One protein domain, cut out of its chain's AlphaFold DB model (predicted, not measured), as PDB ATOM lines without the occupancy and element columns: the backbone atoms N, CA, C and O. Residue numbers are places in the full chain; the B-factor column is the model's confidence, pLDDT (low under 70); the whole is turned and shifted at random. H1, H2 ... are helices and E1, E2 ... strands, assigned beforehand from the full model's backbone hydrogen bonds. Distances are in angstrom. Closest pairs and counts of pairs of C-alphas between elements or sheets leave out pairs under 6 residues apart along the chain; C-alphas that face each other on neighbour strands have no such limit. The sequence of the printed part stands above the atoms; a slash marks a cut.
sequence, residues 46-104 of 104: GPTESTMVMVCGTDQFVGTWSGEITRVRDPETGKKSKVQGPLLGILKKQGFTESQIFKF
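What this domain is: This is residues 46 to 104 of the 104 residues of the protein "Hypothetical protein" of Florenciella parvula (UniProt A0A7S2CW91). A small body, made of a short parallel pair of strands, E1 and E4, with helix H1 packed beside it and H2 packed on H1, continues into a hairpin, E2 and E3, whose turn near Glu 76 makes one end of the long axis. The first printed residues, from Gly 46, lie toward the other end. The printed part has 59 residues, with E1, H1, E2, E3, H2 and E4 in chain order; the class is mixed, helices and strands, with under half of the residues in named elements. It is elongated, 42 by 24 by 15 A, and only just loose, close to compact, with a radius of gyration of the C-alphas of 12.8 A.

Where its parts are: E1, residues 53 to 55, begins at C-alpha 53 (-7.395, -44.431, 36.526). H1, residues 59 to 66, is 10.3 A long. E2, residues 69 to 73, and E3, residues 80 to 84, are each 13.1 A long. H2 is residues 89 to 93. E4, residues 101 to 103, ends at C-alpha 103 (-14.377, -39.807, 37.888).

How they stand to each other: E1 and E4 are parallel neighbours at 19 degrees, with N 55 and O 102 2.8 A apart. The closest C-alphas of E1 and H1, Val 55 and Val 62, are 6.3 A apart. H1 and H2 touch, closest at the C-alphas of Trp 65 and Ile 90, 4.8 A. E2 and E3 form an antiparallel hairpin at 146 degrees, with N 83 and O 70 2.8 A apart. The closest C-alphas of E3 and E4, Gln 84 and Lys 103, are 6.6 A apart. E1 and E3 are apart. In H1 and H2 every O i to N i+4 pair is within hydrogen-bond range.

The domain as a whole: The C-alphas farthest apart, Gly 46 and Glu 76, are 42.5 A apart. The printed part has no cut, and no link is long. Mean pLDDT of the printed part is 90.4; residues 46 to 49 are under 70.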
ATOM      1  N   GLY A  46      -1.485 -56.513  31.591       61.38
ATOM      2  CA  GLY A  46      -1.794 -56.951  32.952       61.38
ATOM      3  C   GLY A  46      -3.131 -57.692  32.999       61.38
ATOM      4  O   GLY A  46      -3.810 -57.793  31.976       61.38
ATOM      5  N   PRO A  47      -3.549 -58.224  34.160       58.47
ATOM      6  CA  PRO A  47      -4.954 -58.557  34.351       58.47
ATOM      7  C   PRO A  47      -5.751 -57.297  34.008       58.47
ATOM      8  O   PRO A  47      -5.472 -56.240  34.567       58.47
ATOM      9  N   THR A  48      -6.725 -57.380  33.104       55.62
ATOM     10  CA  THR A  48      -7.527 -56.236  32.616       55.62
ATOM     11  C   THR A  48      -8.206 -55.419  33.730       55.62
ATOM     12  O   THR A  48      -8.740 -54.344  33.477       55.62
ATOM     13  N   GLU A  49      -8.141 -55.887  34.977       60.44
ATOM     14  CA  GLU A  49      -8.710 -55.287  36.181       60.44
ATOM     15  C   GLU A  49      -7.668 -54.752  37.188       60.44
ATOM     16  O   GLU A  49      -8.046 -54.251  38.242       60.44
ATOM     17  N   SER A  50      -6.357 -54.828  36.914       76.19
ATOM     18  CA  SER A  50      -5.333 -54.390  37.883       76.19
ATOM     19  C   SER A  50      -5.054 -52.885  37.879       76.19
ATOM     20  O   SER A  50      -4.269 -52.404  38.696       76.19
ATOM     21  N   THR A  51      -5.660 -52.142  36.954       86.44
ATOM     22  CA  THR A  51      -5.394 -50.717  36.748       86.44
ATOM     23  C   THR A  51      -6.640 -49.901  37.048       86.44
ATOM     24  O   THR A  51      -7.701 -50.141  36.479       86.44
ATOM     25  N   MET A  52      -6.486 -48.893  37.905       91.56
ATOM     26  CA  MET A  52      -7.506 -47.887  38.187       91.56
ATOM     27  C   MET A  52      -6.965 -46.508  37.809       91.56
ATOM     28  O   MET A  52      -5.937 -46.072  38.327       91.56
ATOM     29  N   VAL A  53      -7.670 -45.809  36.926       93.56
ATOM     30  CA  VAL A  53      -7.395 -44.431  36.526       93.56
ATOM     31  C   VAL A  53      -8.418 -43.526  37.187       93.56
ATOM     32  O   VAL A  53      -9.627 -43.659  37.000       93.56
ATOM     33  N   MET A  54      -7.913 -42.572  37.954       96.00
ATOM     34  CA  MET A  54      -8.729 -41.646  38.719       96.00
ATOM     35  C   MET A  54      -8.655 -40.263  38.073       96.00
ATOM     36  O   MET A  54      -7.566 -39.710  37.918       96.00
ATOM     37  N   VAL A  55      -9.800 -39.704  37.684       96.12
ATOM     38  CA  VAL A  55      -9.881 -38.447  36.927       96.12
ATOM     39  C   VAL A  55     -10.589 -37.385  37.758       96.12
ATOM     40  O   VAL A  55     -11.737 -37.557  38.158       96.12
ATOM     41  N   CYS A  56      -9.913 -36.265  37.999       94.88
ATOM     42  CA  CYS A  56     -10.453 -35.115  38.719       94.88
ATOM     43  C   CYS A  56     -10.044 -33.824  38.005       94.88
ATOM     44  O   CYS A  56      -8.951 -33.734  37.447       94.88
ATOM     45  N   GLY A  57     -10.920 -32.825  38.018       94.19
ATOM     46  CA  GLY A  57     -10.684 -31.534  37.390       94.19
ATOM     47  C   GLY A  57     -11.988 -30.775  37.195       94.19
ATOM     48  O   GLY A  57     -12.997 -31.069  37.832       94.19
ATOM     49  N   THR A  58     -11.975 -29.798  36.293       94.50
ATOM     50  CA  THR A  58     -13.214 -29.144  35.858       94.50
ATOM     51  C   THR A  58     -14.111 -30.140  35.122       94.50
ATOM     52  O   THR A  58     -13.612 -31.090  34.517       94.50
ATOM     53  N   ASP A  59     -15.426 -29.898  35.104       92.38
ATOM     54  CA  ASP A  59     -16.377 -30.743  34.364       92.38
ATOM     55  C   ASP A  59     -15.941 -30.899  32.887       92.38
ATOM     56  O   ASP A  59     -15.978 -31.998  32.335       92.38
ATOM     57  N   GLN A  60     -15.395 -29.836  32.274       93.69
ATOM     58  CA  GLN A  60     -14.823 -29.887  30.923       93.69
ATOM     59  C   GLN A  60     -13.593 -30.807  30.824       93.69
ATOM     60  O   GLN A  60     -13.457 -31.540  29.842       93.69
ATOM     61  N   PHE A  61     -12.683 -30.767  31.802       94.81
ATOM     62  CA  PHE A  61     -11.504 -31.636  31.823       94.81
ATOM     63  C   PHE A  61     -11.920 -33.104  31.941       94.81
ATOM     64  O   PHE A  61     -11.512 -33.925  31.119       94.81
ATOM     65  N   VAL A  62     -12.795 -33.414  32.902       95.62
ATOM     66  CA  VAL A  62     -13.321 -34.768  33.120       95.62
ATOM     67  C   VAL A  62     -14.044 -35.278  31.870       95.62
ATOM     68  O   VAL A  62     -13.758 -36.386  31.414       95.62
ATOM     69  N   GLY A  63     -14.900 -34.447  31.266       95.56
ATOM     70  CA  GLY A  63     -15.607 -34.755  30.023       95.56
ATOM     71  C   GLY A  63     -14.669 -35.060  28.854       95.56
ATOM     72  O   GLY A  63     -14.851 -36.059  28.161       95.56
ATOM     73  N   THR A  64     -13.615 -34.256  28.682       95.44
ATOM     74  CA  THR A  64     -12.608 -34.445  27.619       95.44
ATOM     75  C   THR A  64     -11.839 -35.758  27.800       95.44
ATOM     76  O   THR A  64     -11.621 -36.498  26.838       95.44
ATOM     77  N   TRP A  65     -11.429 -36.069  29.030       95.94
ATOM     78  CA  TRP A  65     -10.577 -37.224  29.303       95.94
ATOM     79  C   TRP A  65     -11.344 -38.539  29.395       95.94
ATOM     80  O   TRP A  65     -10.850 -39.557  28.921       95.94
ATOM     81  N   SER A  66     -12.535 -38.521  29.988       96.38
ATOM     82  CA  SER A  66     -13.229 -39.737  30.425       96.38
ATOM     83  C   SER A  66     -14.731 -39.765  30.126       96.38
ATOM     84  O   SER A  66     -15.389 -40.770  30.389       96.38
ATOM     85  N   GLY A  67     -15.298 -38.692  29.567       96.56
ATOM     86  CA  GLY A  67     -16.746 -38.502  29.453       96.56
ATOM     87  C   GLY A  67     -17.363 -37.876  30.707       96.56
ATOM     88  O   GLY A  67     -16.764 -37.869  31.781       96.56
ATOM     89  N   GLU A  68     -18.564 -37.320  30.568       94.81
ATOM     90  CA  GLU A  68     -19.197 -36.509  31.614       94.81
ATOM     91  C   GLU A  68     -19.588 -37.310  32.870       94.81
ATOM     92  O   GLU A  68     -19.753 -38.534  32.847       94.81
ATOM     93  N   ILE A  69     -19.740 -36.582  33.979       93.56
ATOM     94  CA  ILE A  69     -20.398 -37.038  35.207       93.56
ATOM     95  C   ILE A  69     -21.771 -36.378  35.243       93.56
ATOM     96  O   ILE A  69     -21.881 -35.162  35.077       93.56
ATOM     97  N   THR A  70     -22.814 -37.150  35.527       89.12
ATOM     98  CA  THR A  70     -24.148 -36.592  35.752       89.12
ATOM     99  C   THR A  70     -24.388 -36.392  37.242       89.12
ATOM    100  O   THR A  70     -23.890 -37.131  38.092       89.12
ATOM    101  N   ARG A  71     -25.132 -35.340  37.593       89.19
ATOM    102  CA  ARG A  71     -25.541 -35.079  38.976       89.19
ATOM    103  C   ARG A  71     -27.009 -35.433  39.102       89.19
ATOM    104  O   ARG A  71     -27.851 -34.757  38.515       89.19
ATOM    105  N   VAL A  72     -27.305 -36.476  39.864       90.75
ATOM    106  CA  VAL A  72     -28.677 -36.917  40.113       90.75
ATOM    107  C   VAL A  72     -29.106 -36.391  41.471       90.75
ATOM    108  O   VAL A  72     -28.328 -36.388  42.427       90.75
ATOM    109  N   ARG A  73     -30.331 -35.873  41.545       92.69
ATOM    110  CA  ARG A  73     -30.925 -35.457  42.810       92.69
ATOM    111  C   ARG A  73     -31.739 -36.616  43.360       92.69
ATOM    112  O   ARG A  73     -32.640 -37.095  42.683       92.69
ATOM    113  N   ASP A  74     -31.423 -37.018  44.580       89.69
ATOM    114  CA  ASP A  74     -32.238 -37.942  45.350       89.69
ATOM    115  C   ASP A  74     -33.632 -37.315  45.567       89.69
ATOM    116  O   ASP A  74     -33.708 -36.196  46.096       89.69
ATOM    117  N   PRO A  75     -34.722 -37.957  45.118       89.81
ATOM    118  CA  PRO A  75     -36.067 -37.408  45.248       89.81
ATOM    119  C   PRO A  75     -36.572 -37.393  46.697       89.81
ATOM    120  O   PRO A  75     -37.381 -36.530  47.028       89.81
ATOM    121  N   GLU A  76     -36.081 -38.282  47.563       91.50
ATOM    122  CA  GLU A  76     -36.495 -38.384  48.965       91.50
ATOM    123  C   GLU A  76     -35.695 -37.430  49.853       91.50
ATOM    124  O   GLU A  76     -36.258 -36.689  50.658       91.50
ATOM    125  N   THR A  77     -34.369 -37.401  49.692       92.25
ATOM    126  CA  THR A  77     -33.493 -36.608  50.569       92.25
ATOM    127  C   THR A  77     -33.094 -35.261  49.969       92.25
ATOM    128  O   THR A  77     -32.438 -34.456  50.633       92.25
ATOM    129  N   GLY A  78     -33.368 -35.028  48.683       90.56
ATOM    130  CA  GLY A  78     -32.972 -33.823  47.951       90.56
ATOM    131  C   GLY A  78     -31.462 -33.657  47.732       90.56
ATOM    132  O   GLY A  78     -31.048 -32.620  47.197       90.56
ATOM    133  N   LYS A  79     -30.642 -34.639  48.140       90.62
ATOM    134  CA  LYS A  79     -29.173 -34.598  48.054       90.62
ATOM    135  C   LYS A  79     -28.729 -34.862  46.619       90.62
ATOM    136  O   LYS A  79     -29.344 -35.645  45.907       90.62
ATOM    137  N   LYS A  80     -27.654 -34.202  46.183       89.06
ATOM    138  CA  LYS A  80     -27.053 -34.454  44.867       89.06
ATOM    139  C   LYS A  80     -25.975 -35.525  44.999       89.06
ATOM    140  O   LYS A  80     -25.043 -35.344  45.780       89.06
ATOM    141  N   SER A  81     -26.080 -36.585  44.212       88.62
ATOM    142  CA  SER A  81     -25.031 -37.584  44.027       88.62
ATOM    143  C   SER A  81     -24.426 -37.451  42.631       88.62
ATOM    144  O   SER A  81     -25.083 -37.022  41.678       88.62
ATOM    145  N   LYS A  82     -23.135 -37.764  42.518       88.44
ATOM    146  CA  LYS A  82     -22.450 -37.877  41.231       88.44
ATOM    147  C   LYS A  82     -22.616 -39.302  40.721       88.44
ATOM    148  O   LYS A  82     -22.335 -40.248  41.451       88.44
ATOM    149  N   VAL A  83     -23.052 -39.438  39.478       91.38
ATOM    150  CA  VAL A  83     -23.181 -40.713  38.780       91.38
ATOM    151  C   VAL A  83     -22.130 -40.760  37.679       91.38
ATOM    152  O   VAL A  83     -21.967 -39.807  36.912       91.38
ATOM    153  N   GLN A  84     -21.393 -41.870  37.624       93.75
ATOM    154  CA  GLN A  84     -20.409 -42.118  36.577       93.75
ATOM    155  C   GLN A  84     -21.150 -42.253  35.240       93.75
ATOM    156  O   GLN A  84     -21.895 -43.209  35.039       93.75
ATOM    157  N   GLY A  85     -20.993 -41.278  34.341       92.19
ATOM    158  CA  GLY A  85     -21.466 -41.411  32.962       92.19
ATOM    159  C   GLY A  85     -20.589 -42.382  32.157       92.19
ATOM    160  O   GLY A  85     -19.518 -42.766  32.644       92.19
ATOM    161  N   PRO A  86     -20.980 -42.727  30.917       96.00
ATOM    162  CA  PRO A  86     -20.233 -43.664  30.075       96.00
ATOM    163  C   PRO A  86     -18.781 -43.217  29.853       96.00
ATOM    164  O   PRO A  86     -18.471 -42.016  29.864       96.00
ATOM    165  N   LEU A  87     -17.881 -44.180  29.638       96.31
ATOM    166  CA  LEU A  87     -16.489 -43.876  29.299       96.31
ATOM    167  C   LEU A  87     -16.375 -43.395  27.847       96.31
ATOM    168  O   LEU A  87     -16.582 -44.155  26.901       96.31
ATOM    169  N   LEU A  88     -15.982 -42.133  27.683       96.69
ATOM    170  CA  LEU A  88     -15.741 -41.475  26.395       96.69
ATOM    171  C   LEU A  88     -14.369 -40.775  26.396       96.69
ATOM    172  O   LEU A  88     -13.573 -40.927  27.322       96.69
ATOM    173  N   GLY A  89     -14.082 -39.993  25.353       94.62
ATOM    174  CA  GLY A  89     -12.928 -39.096  25.333       94.62
ATOM    175  C   GLY A  89     -11.585 -39.795  25.114       94.62
ATOM    176  O   GLY A  89     -11.498 -40.807  24.416       94.62
ATOM    177  N   ILE A  90     -10.526 -39.205  25.667       95.31
ATOM    178  CA  ILE A  90      -9.136 -39.644  25.467       95.31
ATOM    179  C   ILE A  90      -8.916 -41.067  25.994       95.31
ATOM    180  O   ILE A  90      -8.382 -41.905  25.273       95.31
ATOM    181  N   LEU A  91      -9.367 -41.375  27.213       94.38
ATOM    182  CA  LEU A  91      -9.117 -42.675  27.843       94.38
ATOM    183  C   LEU A  91      -9.835 -43.816  27.112       94.38
ATOM    184  O   LEU A  91      -9.254 -44.885  26.935       94.38
ATOM    185  N   LYS A  92     -11.041 -43.574  26.576       94.94
ATOM    186  CA  LYS A  92     -11.718 -44.557  25.715       94.94
ATOM    187  C   LYS A  92     -10.914 -44.857  24.449       94.94
ATOM    188  O   LYS A  92     -10.796 -46.016  24.063       94.94
ATOM    189  N   LYS A  93     -10.362 -43.820  23.807       92.62
ATOM    190  CA  LYS A  93      -9.545 -43.952  22.586       92.62
ATOM    191  C   LYS A  93      -8.227 -44.684  22.835       92.62
ATOM    192  O   LYS A  93      -7.737 -45.341  21.928       92.62
ATOM    193  N   GLN A  94      -7.679 -44.578  24.045       89.81
ATOM    194  CA  GLN A  94      -6.476 -45.309  24.456       89.81
ATOM    195  C   GLN A  94      -6.746 -46.784  24.784       89.81
ATOM    196  O   GLN A  94      -5.800 -47.543  24.930       89.81
ATOM    197  N   GLY A  95      -8.011 -47.211  24.861       91.19
ATOM    198  CA  GLY A  95      -8.375 -48.613  25.075       91.19
ATOM    199  C   GLY A  95      -8.746 -48.975  26.513       91.19
ATOM    200  O   GLY A  95      -8.973 -50.150  26.783       91.19
ATOM    201  N   PHE A  96      -8.866 -47.998  27.419       92.31
ATOM    202  CA  PHE A  96      -9.367 -48.261  28.770       92.31
ATOM    203  C   PHE A  96     -10.842 -48.701  28.754       92.31
ATOM    204  O   PHE A  96     -11.632 -48.309  27.882       92.31
ATOM    205  N   THR A  97     -11.227 -49.493  29.755       92.69
ATOM    206  CA  THR A  97     -12.605 -49.948  29.999       92.69
ATOM    207  C   THR A  97     -13.264 -49.162  31.131       92.69
ATOM    208  O   THR A  97     -12.596 -48.538  31.947       92.69
ATOM    209  N   GLU A  98     -14.595 -49.201  31.218       92.88
ATOM    210  CA  GLU A  98     -15.341 -48.503  32.280       92.88
ATOM    211  C   GLU A  98     -14.956 -48.973  33.688       92.88
ATOM    212  O   GLU A  98     -14.871 -48.154  34.597       92.88
ATOM    213  N   SER A  99     -14.644 -50.261  33.858       91.56
ATOM    214  CA  SER A  99     -14.194 -50.829  35.136       91.56
ATOM    215  C   SER A  99     -12.844 -50.283  35.616       91.56
ATOM    216  O   SER A  99     -12.544 -50.371  36.803       91.56
ATOM    217  N   GLN A 100     -12.045 -49.704  34.717       92.44
ATOM    218  CA  GLN A 100     -10.734 -49.136  35.026       92.44
ATOM    219  C   GLN A 100     -10.797 -47.639  35.349       92.44
ATOM    220  O   GLN A 100      -9.766 -47.066  35.686       92.44
ATOM    221  N   ILE A 101     -11.948 -46.970  35.213       94.62
ATOM    222  CA  ILE A 101     -12.041 -45.507  35.307       94.62
ATOM    223  C   ILE A 101     -12.953 -45.083  36.456       94.62
ATOM    224  O   ILE A 101     -14.107 -45.491  36.539       94.62
ATOM    225  N   PHE A 102     -12.467 -44.157  37.280       95.44
ATOM    226  CA  PHE A 102     -13.266 -43.473  38.289       95.44
ATOM    227  C   PHE A 102     -13.152 -41.953  38.143       95.44
ATOM    228  O   PHE A 102     -12.050 -41.401  38.100       95.44
ATOM    229  N   LYS A 103     -14.290 -41.260  38.087       95.94
ATOM    230  CA  LYS A 103     -14.377 -39.807  37.888       95.94
ATOM    231  C   LYS A 103     -14.857 -39.120  39.168       95.94
ATOM    232  O   LYS A 103     -15.847 -39.551  39.761       95.94
ATOM    233  N   PHE A 104     -14.186 -38.048  39.580       90.88
ATOM    234  CA  PHE A 104     -14.446 -37.370  40.855       90.88
ATOM    235  C   PHE A 104     -15.531 -36.304  40.848       90.88
ATOM    236  O   PHE A 104     -15.687 -35.501  39.901       90.88
TER     237      PHE A 104